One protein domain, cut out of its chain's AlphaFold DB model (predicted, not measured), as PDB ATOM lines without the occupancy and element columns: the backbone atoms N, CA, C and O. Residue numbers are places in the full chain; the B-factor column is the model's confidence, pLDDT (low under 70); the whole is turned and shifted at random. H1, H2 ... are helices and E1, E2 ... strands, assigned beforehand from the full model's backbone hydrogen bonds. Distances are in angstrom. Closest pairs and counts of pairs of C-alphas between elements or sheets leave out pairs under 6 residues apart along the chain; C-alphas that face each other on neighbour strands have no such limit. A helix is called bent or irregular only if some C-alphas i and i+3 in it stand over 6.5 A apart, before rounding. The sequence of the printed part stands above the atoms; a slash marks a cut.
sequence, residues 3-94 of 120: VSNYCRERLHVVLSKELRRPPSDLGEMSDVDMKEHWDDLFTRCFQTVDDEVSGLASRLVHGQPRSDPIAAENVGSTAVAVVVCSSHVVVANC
ATOM      1  N   VAL A   3     155.721 154.352 101.689       98.31
ATOM      2  CA  VAL A   3     155.469 155.786 101.481       98.31
ATOM      3  C   VAL A   3     156.620 156.638 102.010       98.31
ATOM      4  O   VAL A   3     157.114 157.497 101.295       98.31
ATOM      5  N   SER A   4     157.150 156.348 103.200       98.19
ATOM      6  CA  SER A   4     158.285 157.102 103.750       98.19
ATOM      7  C   SER A   4     159.560 156.978 102.899       98.19
ATOM      8  O   SER A   4     160.270 157.963 102.697       98.19
ATOM      9  N   ASN A   5     159.848 155.787 102.352       98.38
ATOM     10  CA  ASN A   5     160.947 155.605 101.399       98.38
ATOM     11  C   ASN A   5     160.691 156.381 100.104       98.38
ATOM     12  O   ASN A   5     161.617 156.972  99.561       98.38
ATOM     13  N   TYR A   6     159.446 156.406  99.628       97.81
ATOM     14  CA  TYR A   6     159.079 157.178  98.448       97.81
ATOM     15  C   TYR A   6     159.257 158.683  98.674       97.81
ATOM     16  O   TYR A   6     159.913 159.339  97.870       97.81
ATOM     17  N   CYS A   7     158.786 159.217  99.804       98.25
ATOM     18  CA  CYS A   7     158.984 160.615 100.184       98.25
ATOM     19  C   CYS A   7     160.473 160.988 100.221       98.25
ATOM     20  O   CYS A   7     160.846 162.028  99.678       98.25
ATOM     21  N   ARG A   8     161.337 160.127 100.782       97.94
ATOM     22  CA  ARG A   8     162.794 160.353 100.816       97.94
ATOM     23  C   ARG A   8     163.368 160.611  99.420       97.94
ATOM     24  O   ARG A   8     164.094 161.585  99.230       97.94
ATOM     25  N   GLU A   9     163.025 159.767  98.449       96.81
ATOM     26  CA  GLU A   9     163.558 159.862  97.083       96.81
ATOM     27  C   GLU A   9     162.844 160.924  96.233       96.81
ATOM     28  O   GLU A   9     163.447 161.523  95.346       96.81
ATOM     29  N   ARG A  10     161.546 161.156  96.465       97.00
ATOM     30  CA  ARG A  10     160.688 161.881  95.519       97.00
ATOM     31  C   ARG A  10     160.350 163.306  95.937       97.00
ATOM     32  O   ARG A  10     160.271 164.167  95.056       97.00
ATOM     33  N   LEU A  11     160.179 163.573  97.232       97.94
ATOM     34  CA  LEU A  11     159.635 164.839  97.736       97.94
ATOM     35  C   LEU A  11     160.484 166.039  97.314       97.94
ATOM     36  O   LEU A  11     159.981 166.989  96.721       97.94
ATOM     37  N   HIS A  12     161.797 165.963  97.526       97.31
ATOM     38  CA  HIS A  12     162.723 167.030  97.142       97.31
ATOM     39  C   HIS A  12     162.807 167.219  95.613       97.31
ATOM     40  O   HIS A  12     163.025 168.333  95.136       97.31
ATOM     41  N   VAL A  13     162.585 166.158  94.825       96.88
ATOM     42  CA  VAL A  13     162.545 166.229  93.354       96.88
ATOM     43  C   VAL A  13     161.288 166.955  92.875       96.88
ATOM     44  O   VAL A  13     161.380 167.764  91.954       96.88
ATOM     45  N   VAL A  14     160.118 166.685  93.471       97.12
ATOM     46  CA  VAL A  14     158.890 167.455  93.187       97.12
ATOM     47  C   VAL A  14     159.073 168.903  93.625       97.12
ATOM     48  O   VAL A  14     158.877 169.795  92.809       97.12
ATOM     49  N   LEU A  15     159.550 169.136  94.850       96.88
ATOM     50  CA  LEU A  15     159.775 170.479  95.385       96.88
ATOM     51  C   LEU A  15     160.667 171.317  94.464       96.88
ATOM     52  O   LEU A  15     160.360 172.461  94.147       96.88
ATOM     53  N   SER A  16     161.753 170.722  93.967       95.50
ATOM     54  CA  SER A  16     162.657 171.372  93.021       95.50
ATOM     55  C   SER A  16     161.982 171.706  91.682       95.50
ATOM     56  O   SER A  16     162.372 172.673  91.028       95.50
ATOM     57  N   LYS A  17     160.995 170.921  91.232       94.19
ATOM     58  CA  LYS A  17     160.205 171.235  90.030       94.19
ATOM     59  C   LYS A  17     159.237 172.386  90.294       94.19
ATOM     60  O   LYS A  17     159.182 173.293  89.472       94.19
ATOM     61  N   GLU A  18     158.542 172.371  91.430       93.69
ATOM     62  CA  GLU A  18     157.617 173.443  91.821       93.69
ATOM     63  C   GLU A  18     158.344 174.783  92.001       93.69
ATOM     64  O   GLU A  18     157.904 175.784  91.454       93.69
ATOM     65  N   LEU A  19     159.530 174.790  92.624       91.19
ATOM     66  CA  LEU A  19     160.382 175.985  92.770       91.19
ATOM     67  C   LEU A  19     160.829 176.614  91.443       91.19
ATOM     68  O   LEU A  19     161.211 177.779  91.410       91.19
ATOM     69  N   ARG A  20     160.849 175.842  90.350       89.62
ATOM     70  CA  ARG A  20     161.202 176.351  89.015       89.62
ATOM     71  C   ARG A  20     159.993 176.869  88.243       89.62
ATOM     72  O   ARG A  20     160.180 177.416  87.157       89.62
ATOM     73  N   ARG A  21     158.772 176.667  88.745       82.75
ATOM     74  CA  ARG A  21     157.581 177.233  88.113       82.75
ATOM     75  C   ARG A  21     157.581 178.739  88.374       82.75
ATOM     76  O   ARG A  21     157.773 179.142  89.520       82.75
ATOM     77  N   PRO A  22     157.404 179.572  87.337       69.06
ATOM     78  CA  PRO A  22     157.328 181.008  87.543       69.06
ATOM     79  C   PRO A  22     156.126 181.322  88.445       69.06
ATOM     80  O   PRO A  22     155.078 180.683  88.288       69.06
ATOM     81  N   PRO A  23     156.255 182.275  89.385       69.50
ATOM     82  CA  PRO A  23     155.097 182.780  90.100       69.50
ATOM     83  C   PRO A  23     154.112 183.378  89.092       69.50
ATOM     84  O   PRO A  23     154.504 183.922  88.058       69.50
ATOM     85  N   SER A  24     152.822 183.243  89.390       66.19
ATOM     86  CA  SER A  24     151.738 183.748  88.544       66.19
ATOM     87  C   SER A  24     151.774 185.273  88.389       66.19
ATOM     88  O   SER A  24     151.224 185.786  87.419       66.19
ATOM     89  N   ASP A  25     152.430 185.977  89.318       61.97
ATOM     90  CA  ASP A  25     152.548 187.431  89.344       61.97
ATOM     91  C   ASP A  25     154.017 187.849  89.536       61.97
ATOM     92  O   ASP A  25     154.715 187.334  90.410       61.97
ATOM     93  N   LEU A  26     154.509 188.746  88.675       56.12
ATOM     94  CA  LEU A  26     155.918 189.179  88.600       56.12
ATOM     95  C   LEU A  26     156.161 190.541  89.288       56.12
ATOM     96  O   LEU A  26     157.174 191.192  89.026       56.12
ATOM     97  N   GLY A  27     155.219 191.002  90.117       66.25
ATOM     98  CA  GLY A  27     155.316 192.259  90.866       66.25
ATOM     99  C   GLY A  27     156.211 192.185  92.112       66.25
ATOM    100  O   GLY A  27     156.756 191.134  92.451       66.25
ATOM    101  N   GLU A  28     156.347 193.313  92.819       69.38
ATOM    102  CA  GLU A  28     156.889 193.317  94.185       69.38
ATOM    103  C   GLU A  28     155.953 192.509  95.092       69.38
ATOM    104  O   GLU A  28     154.868 192.963  95.441       69.38
ATOM    105  N   MET A  29     156.365 191.294  95.445       70.00
ATOM    106  CA  MET A  29     155.628 190.444  96.375       70.00
ATOM    107  C   MET A  29     155.805 190.962  97.804       70.00
ATOM    108  O   MET A  29     156.929 191.071  98.301       70.00
ATOM    109  N   SER A  30     154.692 191.245  98.473       80.62
ATOM    110  CA  SER A  30     154.664 191.506  99.909       80.62
ATOM    111  C   SER A  30     154.986 190.240 100.718       80.62
ATOM    112  O   SER A  30     154.991 189.125 100.192       80.62
ATOM    113  N   ASP A  31     155.205 190.381 102.030       77.00
ATOM    114  CA  ASP A  31     155.375 189.226 102.927       77.00
ATOM    115  C   ASP A  31     154.157 188.283 102.908       77.00
ATOM    116  O   ASP A  31     154.306 187.067 103.061       77.00
ATOM    117  N   VAL A  32     152.952 188.832 102.707       78.50
ATOM    118  CA  VAL A  32     151.710 188.052 102.587       78.50
ATOM    119  C   VAL A  32     151.739 187.231 101.300       78.50
ATOM    120  O   VAL A  32     151.539 186.019 101.359       78.50
ATOM    121  N   ASP A  33     152.108 187.853 100.179       83.56
ATOM    122  CA  ASP A  33     152.220 187.172  98.884       83.56
ATOM    123  C   ASP A  33     153.305 186.085  98.917       83.56
ATOM    124  O   ASP A  33     153.139 185.008  98.347       83.56
ATOM    125  N   MET A  34     154.412 186.328  99.628       85.38
ATOM    126  CA  MET A  34     155.471 185.334  99.830       85.38
ATOM    127  C   MET A  34     154.982 184.135 100.631       85.38
ATOM    128  O   MET A  34     155.284 182.996 100.270       85.38
ATOM    129  N   LYS A  35     154.230 184.366 101.710       89.50
ATOM    130  CA  LYS A  35     153.652 183.276 102.492       89.50
ATOM    131  C   LYS A  35     152.682 182.452 101.645       89.50
ATOM    132  O   LYS A  35     152.836 181.237 101.595       89.50
ATOM    133  N   GLU A  36     151.743 183.097 100.957       90.38
ATOM    134  CA  GLU A  36     150.778 182.413 100.087       90.38
ATOM    135  C   GLU A  36     151.475 181.625  98.975       90.38
ATOM    136  O   GLU A  36     151.105 180.486  98.687       90.38
ATOM    137  N   HIS A  37     152.543 182.183  98.402       90.69
ATOM    138  CA  HIS A  37     153.364 181.491  97.417       90.69
ATOM    139  C   HIS A  37     153.997 180.213  97.978       90.69
ATOM    140  O   HIS A  37     153.936 179.166  97.333       90.69
ATOM    141  N   TRP A  38     154.596 180.273  99.171       93.56
ATOM    142  CA  TRP A  38     155.168 179.090  99.815       93.56
ATOM    143  C   TRP A  38     154.099 178.067 100.211       93.56
ATOM    144  O   TRP A  38     154.326 176.870 100.022       93.56
ATOM    145  N   ASP A  39     152.944 178.520 100.703       94.62
ATOM    146  CA  ASP A  39     151.816 177.659 101.068       94.62
ATOM    147  C   ASP A  39     151.297 176.893  99.836       94.62
ATOM    148  O   ASP A  39     151.183 175.663  99.869       94.62
ATOM    149  N   ASP A  40     151.065 177.577  98.715       94.31
ATOM    150  CA  ASP A  40     150.625 176.958  97.459       94.31
ATOM    151  C   ASP A  40     151.700 176.031  96.858       94.31
ATOM    152  O   ASP A  40     151.410 174.921  96.402       94.31
ATOM    153  N   LEU A  41     152.971 176.438  96.904       95.56
ATOM    154  CA  LEU A  41     154.093 175.632  96.426       95.56
ATOM    155  C   LEU A  41     154.222 174.314  97.200       95.56
ATOM    156  O   LEU A  41     154.346 173.246  96.589       95.56
ATOM    157  N   PHE A  42     154.186 174.355  98.535       97.38
ATOM    158  CA  PHE A  42     154.276 173.144  99.351       97.38
ATOM    159  C   PHE A  42     153.015 172.288  99.266       97.38
ATOM    160  O   PHE A  42     153.140 171.063  99.217       97.38
ATOM    161  N   THR A  43     151.832 172.900  99.159       97.31
ATOM    162  CA  THR A  43     150.571 172.177  98.938       97.31
ATOM    163  C   THR A  43     150.632 171.373  97.642       97.31
ATOM    164  O   THR A  43     150.425 170.160  97.658       97.31
ATOM    165  N   ARG A  44     151.023 172.003  96.525       97.31
ATOM    166  CA  ARG A  44     151.193 171.311  95.237       97.31
ATOM    167  C   ARG A  44     152.272 170.236  95.289       97.31
ATOM    168  O   ARG A  44     152.097 169.164  94.706       97.31
ATOM    169  N   CYS A  45     153.371 170.498  95.993       98.06
ATOM    170  CA  CYS A  45     154.448 169.532  96.172       98.06
ATOM    171  C   CYS A  45     153.968 168.270  96.901       98.06
ATOM    172  O   CYS A  45     154.187 167.159  96.414       98.06
ATOM    173  N   PHE A  46     153.294 168.433  98.042       98.38
ATOM    174  CA  PHE A  46     152.808 167.312  98.845       98.38
ATOM    175  C   PHE A  46     151.699 166.560  98.109       98.38
ATOM    176  O   PHE A  46     151.777 165.337  98.021       98.38
ATOM    177  N   GLN A  47     150.755 167.276  97.490       98.38
ATOM    178  CA  GLN A  47     149.680 166.660  96.711       98.38
ATOM    179  C   GLN A  47     150.218 165.849  95.532       98.38
ATOM    180  O   GLN A  47     149.804 164.719  95.327       98.38
ATOM    181  N   THR A  48     151.205 166.365  94.793       97.81
ATOM    182  CA  THR A  48     151.794 165.618  93.668       97.81
ATOM    183  C   THR A  48     152.444 164.312  94.137       97.81
ATOM    184  O   THR A  48     152.345 163.297  93.454       97.81
ATOM    185  N   VAL A  49     153.130 164.319  95.287       98.00
ATOM    186  CA  VAL A  49     153.715 163.089  95.849       98.00
ATOM    187  C   VAL A  49     152.619 162.125  96.304       98.00
ATOM    188  O   VAL A  49     152.744 160.929  96.055       98.00
ATOM    189  N   ASP A  50     151.559 162.629  96.935       98.31
ATOM    190  CA  ASP A  50     150.406 161.832  97.363       98.31
ATOM    191  C   ASP A  50     149.675 161.185  96.173       98.31
ATOM    192  O   ASP A  50     149.421 159.979  96.174       98.31
ATOM    193  N   ASP A  51     149.459 161.941  95.096       98.06
ATOM    194  CA  ASP A  51     148.859 161.447  93.856       98.06
ATOM    195  C   ASP A  51     149.728 160.355  93.209       98.06
ATOM    196  O   ASP A  51     149.212 159.349  92.714       98.06
ATOM    197  N   GLU A  52     151.057 160.512  93.216       97.44
ATOM    198  CA  GLU A  52     151.990 159.493  92.717       97.44
ATOM    199  C   GLU A  52     152.000 158.231  93.594       97.44
ATOM    200  O   GLU A  52     152.149 157.120  93.073       97.44
ATOM    201  N   VAL A  53     151.835 158.380  94.915       97.69
ATOM    202  CA  VAL A  53     151.716 157.264  95.869       97.69
ATOM    203  C   VAL A  53     150.417 156.498  95.649       97.69
ATOM    204  O   VAL A  53     150.442 155.266  95.619       97.69
ATOM    205  N   SER A  54     149.318 157.217  95.442       97.12
ATOM    206  CA  SER A  54     147.972 156.670  95.251       97.12
ATOM    207  C   SER A  54     147.720 156.141  93.834       97.12
ATOM    208  O   SER A  54     146.678 155.545  93.574       97.12
ATOM    209  N   GLY A  55     148.662 156.335  92.903       96.50
ATOM    210  CA  GLY A  55     148.503 155.948  91.497       96.50
ATOM    211  C   GLY A  55     147.564 156.861  90.695       96.50
ATOM    212  O   GLY A  55     147.175 156.521  89.579       96.50
ATOM    213  N   LEU A  56     147.211 158.028  91.241       96.44
ATOM    214  CA  LEU A  56     146.399 159.056  90.582       96.44
ATOM    215  C   LEU A  56     147.225 159.916  89.615       96.44
ATOM    216  O   LEU A  56     146.684 160.459  88.653       96.44
ATOM    217  N   ALA A  57     148.542 159.993  89.826       94.94
ATOM    218  CA  ALA A  57     149.486 160.639  88.924       94.94
ATOM    219  C   ALA A  57     150.542 159.656  88.405       94.94
ATOM    220  O   ALA A  57     151.025 158.770  89.115       94.94
ATOM    221  N   SER A  58     150.939 159.837  87.142       93.50
ATOM    222  CA  SER A  58     152.016 159.049  86.548       93.50
ATOM    223  C   SER A  58     153.381 159.526  87.038       93.50
ATOM    224  O   SER A  58     153.679 160.720  86.992       93.50
ATOM    225  N   ARG A  59     154.263 158.586  87.360       92.62
ATOM    226  CA  ARG A  59     155.677 158.828  87.677       92.62
ATOM    227  C   ARG A  59     156.583 158.115  86.678       92.62
ATOM    228  O   ARG A  59     156.198 157.109  86.089       92.62
ATOM    229  N   LEU A  60     157.812 158.593  86.511       90.38
ATOM    230  CA  LEU A  60     158.802 157.916  85.670       90.38
ATOM    231  C   LEU A  60     159.572 156.871  86.477       90.38
ATOM    232  O   LEU A  60     160.198 157.196  87.485       90.38
ATOM    233  N   VAL A  61     159.582 155.631  85.996       87.50
ATOM    234  CA  VAL A  61     160.397 154.537  86.533       87.50
ATOM    235  C   VAL A  61     161.206 153.948  85.386       87.50
ATOM    236  O   VAL A  61     160.640 153.472  84.406       87.50
ATOM    237  N   HIS A  62     162.536 154.030  85.471       88.06
ATOM    238  CA  HIS A  62     163.446 153.653  84.375       88.06
ATOM    239  C   HIS A  62     163.079 154.299  83.022       88.06
ATOM    240  O   HIS A  62     163.153 153.669  81.972       88.06
ATOM    241  N   GLY A  63     162.644 155.564  83.055       89.12
ATOM    242  CA  GLY A  63     162.255 156.322  81.862       89.12
ATOM    243  C   GLY A  63     160.876 155.977  81.289       89.12
ATOM    244  O   GLY A  63     160.484 156.579  80.297       89.12
ATOM    245  N   GLN A  64     160.130 155.055  81.905       91.88
ATOM    246  CA  GLN A  64     158.773 154.700  81.492       91.88
ATOM    247  C   GLN A  64     157.736 155.270  82.469       91.88
ATOM    248  O   GLN A  64     157.963 155.220  83.682       91.88
ATOM    249  N   PRO A  65     156.605 155.807  81.978       93.19
ATOM    250  CA  PRO A  65     155.522 156.258  82.839       93.19
ATOM    251  C   PRO A  65     154.849 155.062  83.526       93.19
ATOM    252  O   PRO A  65     154.584 154.032  82.908       93.19
ATOM    253  N   ARG A  66     154.575 155.211  84.820       94.25
ATOM    254  CA  ARG A  66     153.890 154.243  85.677       94.25
ATOM    255  C   ARG A  66     152.857 154.946  86.542       94.25
ATOM    256  O   ARG A  66     153.158 156.006  87.082       94.25
ATOM    257  N   SER A  67     151.691 154.330  86.703       94.69
ATOM    258  CA  SER A  67     150.585 154.846  87.528       94.69
ATOM    259  C   SER A  67     150.071 153.803  88.528       94.69
ATOM    260  O   SER A  67     149.002 153.956  89.097       94.69
ATOM    261  N   ASP A  68     150.812 152.714  88.742       95.44
ATOM    262  CA  ASP A  68     150.519 151.751  89.805       95.44
ATOM    263  C   ASP A  68     150.745 152.384  91.193       95.44
ATOM    264  O   ASP A  68     151.761 153.062  91.367       95.44
ATOM    265  N   PRO A  69     149.859 152.174  92.184       96.75
ATOM    266  CA  PRO A  69     150.068 152.681  93.538       96.75
ATOM    267  C   PRO A  69     151.384 152.185  94.158       96.75
ATOM    268  O   PRO A  69     151.779 151.029  93.992       96.75
ATOM    269  N   ILE A  70     152.064 153.050  94.913       97.06
ATOM    270  CA  ILE A  70     153.318 152.732  95.622       97.06
ATOM    271  C   ILE A  70     153.070 151.832  96.840       97.06
ATOM    272  O   ILE A  70     153.937 151.040  97.237       97.06
ATOM    273  N   ALA A  71     151.906 151.980  97.465       96.62
ATOM    274  CA  ALA A  71     151.516 151.257  98.662       96.62
ATOM    275  C   ALA A  71     150.005 150.991  98.680       96.62
ATOM    276  O   ALA A  71     149.261 151.536  97.867       96.62
ATOM    277  N   ALA A  72     149.566 150.131  99.600       96.25
ATOM    278  CA  ALA A  72     148.145 149.958  99.887       96.25
ATOM    279  C   ALA A  72     147.567 151.220 100.552       96.25
ATOM    280  O   ALA A  72     148.299 151.967 101.202       96.25
ATOM    281  N   GLU A  73     146.251 151.415 100.439       94.69
ATOM    282  CA  GLU A  73     145.521 152.608 100.909       94.69
ATOM    283  C   GLU A  73     145.706 152.930 102.401       94.69
ATOM    284  O   GLU A  73     145.599 154.077 102.821       94.69
ATOM    285  N   ASN A  74     146.010 151.923 103.217       95.81
ATOM    286  CA  ASN A  74     146.186 152.056 104.661       95.81
ATOM    287  C   ASN A  74     147.639 152.341 105.079       95.81
ATOM    288  O   ASN A  74     147.952 152.325 106.271       95.81
ATOM    289  N   VAL A  75     148.548 152.547 104.125       97.69
ATOM    290  CA  VAL A  75     149.956 152.846 104.389       97.69
ATOM    291  C   VAL A  75     150.205 154.324 104.122       97.69
ATOM    292  O   VAL A  75     150.162 154.762 102.981       97.69
ATOM    293  N   GLY A  76     150.539 155.075 105.172       97.12
ATOM    294  CA  GLY A  76     150.899 156.492 105.085       97.12
ATOM    295  C   GLY A  76     152.313 156.792 105.587       97.12
ATOM    296  O   GLY A  76     153.061 155.903 106.008       97.12
ATOM    297  N   SER A  77     152.680 158.071 105.546       98.06
ATOM    298  CA  SER A  77     153.871 158.624 106.193       98.06
ATOM    299  C   SER A  77     153.589 160.054 106.624       98.06
ATOM    300  O   SER A  77     152.896 160.783 105.921       98.06
ATOM    301  N   THR A  78     154.195 160.478 107.727       97.94
ATOM    302  CA  THR A  78     154.377 161.906 107.994       97.94
ATOM    303  C   THR A  78     155.410 162.484 107.024       97.94
ATOM    304  O   THR A  78     156.206 161.745 106.425       97.94
ATOM    305  N   ALA A  79     155.424 163.807 106.887       97.75
ATOM    306  CA  ALA A  79     156.448 164.532 106.151       97.75
ATOM    307  C   ALA A  79     156.698 165.901 106.787       97.75
ATOM    308  O   ALA A  79     155.792 166.721 106.906       97.75
ATOM    309  N   VAL A  80     157.953 166.171 107.139       97.44
ATOM    310  CA  VAL A  80     158.428 167.512 107.490       97.44
ATOM    311  C   VAL A  80     159.546 167.895 106.528       97.44
ATOM    312  O   VAL A  80     160.479 167.120 106.310       97.44
ATOM    313  N   ALA A  81     159.436 169.070 105.916       96.75
ATOM    314  CA  ALA A  81     160.387 169.588 104.942       96.75
ATOM    315  C   ALA A  81     160.837 170.998 105.327       96.75
ATOM    316  O   ALA A  81     160.069 171.787 105.878       96.75
ATOM    317  N   VAL A  82     162.100 171.299 105.028       96.94
ATOM    318  CA  VAL A  82     162.736 172.566 105.384       96.94
ATOM    319  C   VAL A  82     163.565 173.050 104.211       96.94
ATOM    320  O   VAL A  82     164.450 172.335 103.742       96.94
ATOM    321  N   VAL A  83     163.311 174.275 103.763       96.44
ATOM    322  CA  VAL A  83     164.181 174.981 102.823       96.44
ATOM    323  C   VAL A  83     164.966 176.014 103.611       96.44
ATOM    324  O   VAL A  83     164.388 176.871 104.275       96.44
ATOM    325  N   VAL A  84     166.291 175.920 103.549       96.25
ATOM    326  CA  VAL A  84     167.203 176.837 104.235       96.25
ATOM    327  C   VAL A  84     167.952 177.647 103.187       96.25
ATOM    328  O   VAL A  84     168.610 177.079 102.315       96.25
ATOM    329  N   CYS A  85     167.871 178.969 103.284       93.75
ATOM    330  CA  CYS A  85     168.702 179.896 102.525       93.75
ATOM    331  C   CYS A  85     169.489 180.805 103.483       93.75
ATOM    332  O   CYS A  85     169.396 180.677 104.703       93.75
ATOM    333  N   SER A  86     170.299 181.717 102.942       96.12
ATOM    334  CA  SER A  86     171.122 182.620 103.757       96.12
ATOM    335  C   SER A  86     170.302 183.563 104.645       96.12
ATOM    336  O   SER A  86     170.816 184.027 105.658       96.12
ATOM    337  N   SER A  87     169.050 183.847 104.276       93.50
ATOM    338  CA  SER A  87     168.186 184.818 104.954       93.50
ATOM    339  C   SER A  87     166.958 184.210 105.634       93.50
ATOM    340  O   SER A  87     166.444 184.805 106.577       93.50
ATOM    341  N   HIS A  88     166.491 183.037 105.199       92.75
ATOM    342  CA  HIS A  88     165.221 182.459 105.642       92.75
ATOM    343  C   HIS A  88     165.304 180.947 105.860       92.75
ATOM    344  O   HIS A  88     166.111 180.233 105.261       92.75
ATOM    345  N   VAL A  89     164.400 180.467 106.712       95.38
ATOM    346  CA  VAL A  89     164.069 179.052 106.872       95.38
ATOM    347  C   VAL A  89     162.574 178.919 106.619       95.38
ATOM    348  O   VAL A  89     161.783 179.532 107.331       95.38
ATOM    349  N   VAL A  90     162.199 178.132 105.615       96.25
ATOM    350  CA  VAL A  90     160.800 177.842 105.276       96.25
ATOM    351  C   VAL A  90     160.494 176.409 105.679       96.25
ATOM    352  O   VAL A  90     161.265 175.504 105.362       96.25
ATOM    353  N   VAL A  91     159.388 176.207 106.391       97.25
ATOM    354  CA  VAL A  91     158.990 174.918 106.962       97.25
ATOM    355  C   VAL A  91     157.628 174.511 106.425       97.25
ATOM    356  O   VAL A  91     156.697 175.307 106.454       97.25
ATOM    357  N   ALA A  92     157.502 173.246 106.030       97.69
ATOM    358  CA  ALA A  92     156.226 172.599 105.751       97.69
ATOM    359  C   ALA A  92     156.116 171.303 106.561       97.69
ATOM    360  O   ALA A  92     157.047 170.494 106.569       97.69
ATOM    361  N   ASN A  93     154.990 171.108 107.248       97.69
ATOM    362  CA  ASN A  93     154.733 169.938 108.088       97.69
ATOM    363  C   ASN A  93     153.388 169.291 107.741       97.69
ATOM    364  O   ASN A  93     152.376 169.982 107.655       97.69
ATOM    365  N   CYS A  94     153.390 167.969 107.606       97.75
ATOM    366  CA  CYS A  94     152.214 167.120 107.463       97.75
ATOM    367  C   CYS A  94     152.362 165.914 108.408       97.75
ATOM    368  O   CYS A  94     153.278 165.098 108.263       97.75
TER     369      CYS A  94
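Overview. This is residues 3 to 94 of the 120 residues of the protein "Protein-serine/threonine phosphatase" of Aegilops tauschii subsp. strangulata (UniProt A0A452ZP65). What does the model look like? The long helix H2 makes the longest axis, the kinked helix H1 packs on it at a steep tilt, and the two-stranded ribbon of E3 and E4 covers both, E3 near H1 and E4 near H2, with residues 84 to 89 sticking out. A small strand hairpin, E1 and E2, sits near the last residues of H2. What is it built of? The printed part has 92 residues, class mixed, with two named helices and four named strands in the order H1 H2 E1 E2 E3 E4; the sheets E1 - E2 and E3 - E4 are antiparallel. How spread out is it? It is only just compact, close to loose, with a radius of gyration of the C-alphas of 14.8 A and spans of 43 by 24 by 21 A.

Along the chain. Where are the helices? H1, residues 3 to 18, begins at C-alpha 3 (155.469, 155.786, 101.481) and is 20.2 A long; H2, residues 31 to 54, is 34.3 A long. Where are the strands? E1 is residues 59 to 61 and E2 64 to 66. E3, residues 79 to 84, is 16.5 A long, and E4, residues 89 to 94, is 16.8 A long and ends at C-alpha 94 (152.214, 167.120, 107.463).

Arrangement. How do the helices stand? H1 and H2, a helical hairpin, touch, with the closest C-alphas, Leu 15 and Cys 45, 5.5 A apart, at a steep tilt of 45 degrees, opposite ways. H1 is irregular, C-alphas 9 and 12 being 7.2 A apart, with a kink of 46 degrees near residue 10; 10 of its 12 O i to N i+4 pairs are within hydrogen-bond range, as is every such pair in H2. Where are the strands? In the hairpin E3 and E4, N 81 and O 92 are within hydrogen-bond range at 2.9 A; in the hairpin E1 and E2, N 59 and O 66 are at 2.8 A. The closest C-alphas of H2 and E4, Phe 42 and Ala 92, are 6.7 A apart, those of H1 and E3, Cys 7 and Ala 79, 7.6 A, and those of H2 and E1, Glu 52 and Arg 59, 6.3 A; H1 and E1, for instance, are apart.

Size, cuts and confidence. How large is it? The two C-alphas farthest apart, Glu 28 and Ala 72, are 44.6 A apart. Which links are long? Those from H1 to H2 and from E2 to E3 are long, with 12 residues each, and the printed part has no cut. Where is confidence low? Residues 22 to 28 have pLDDT under 70, while the mean of the printed part is 92.1.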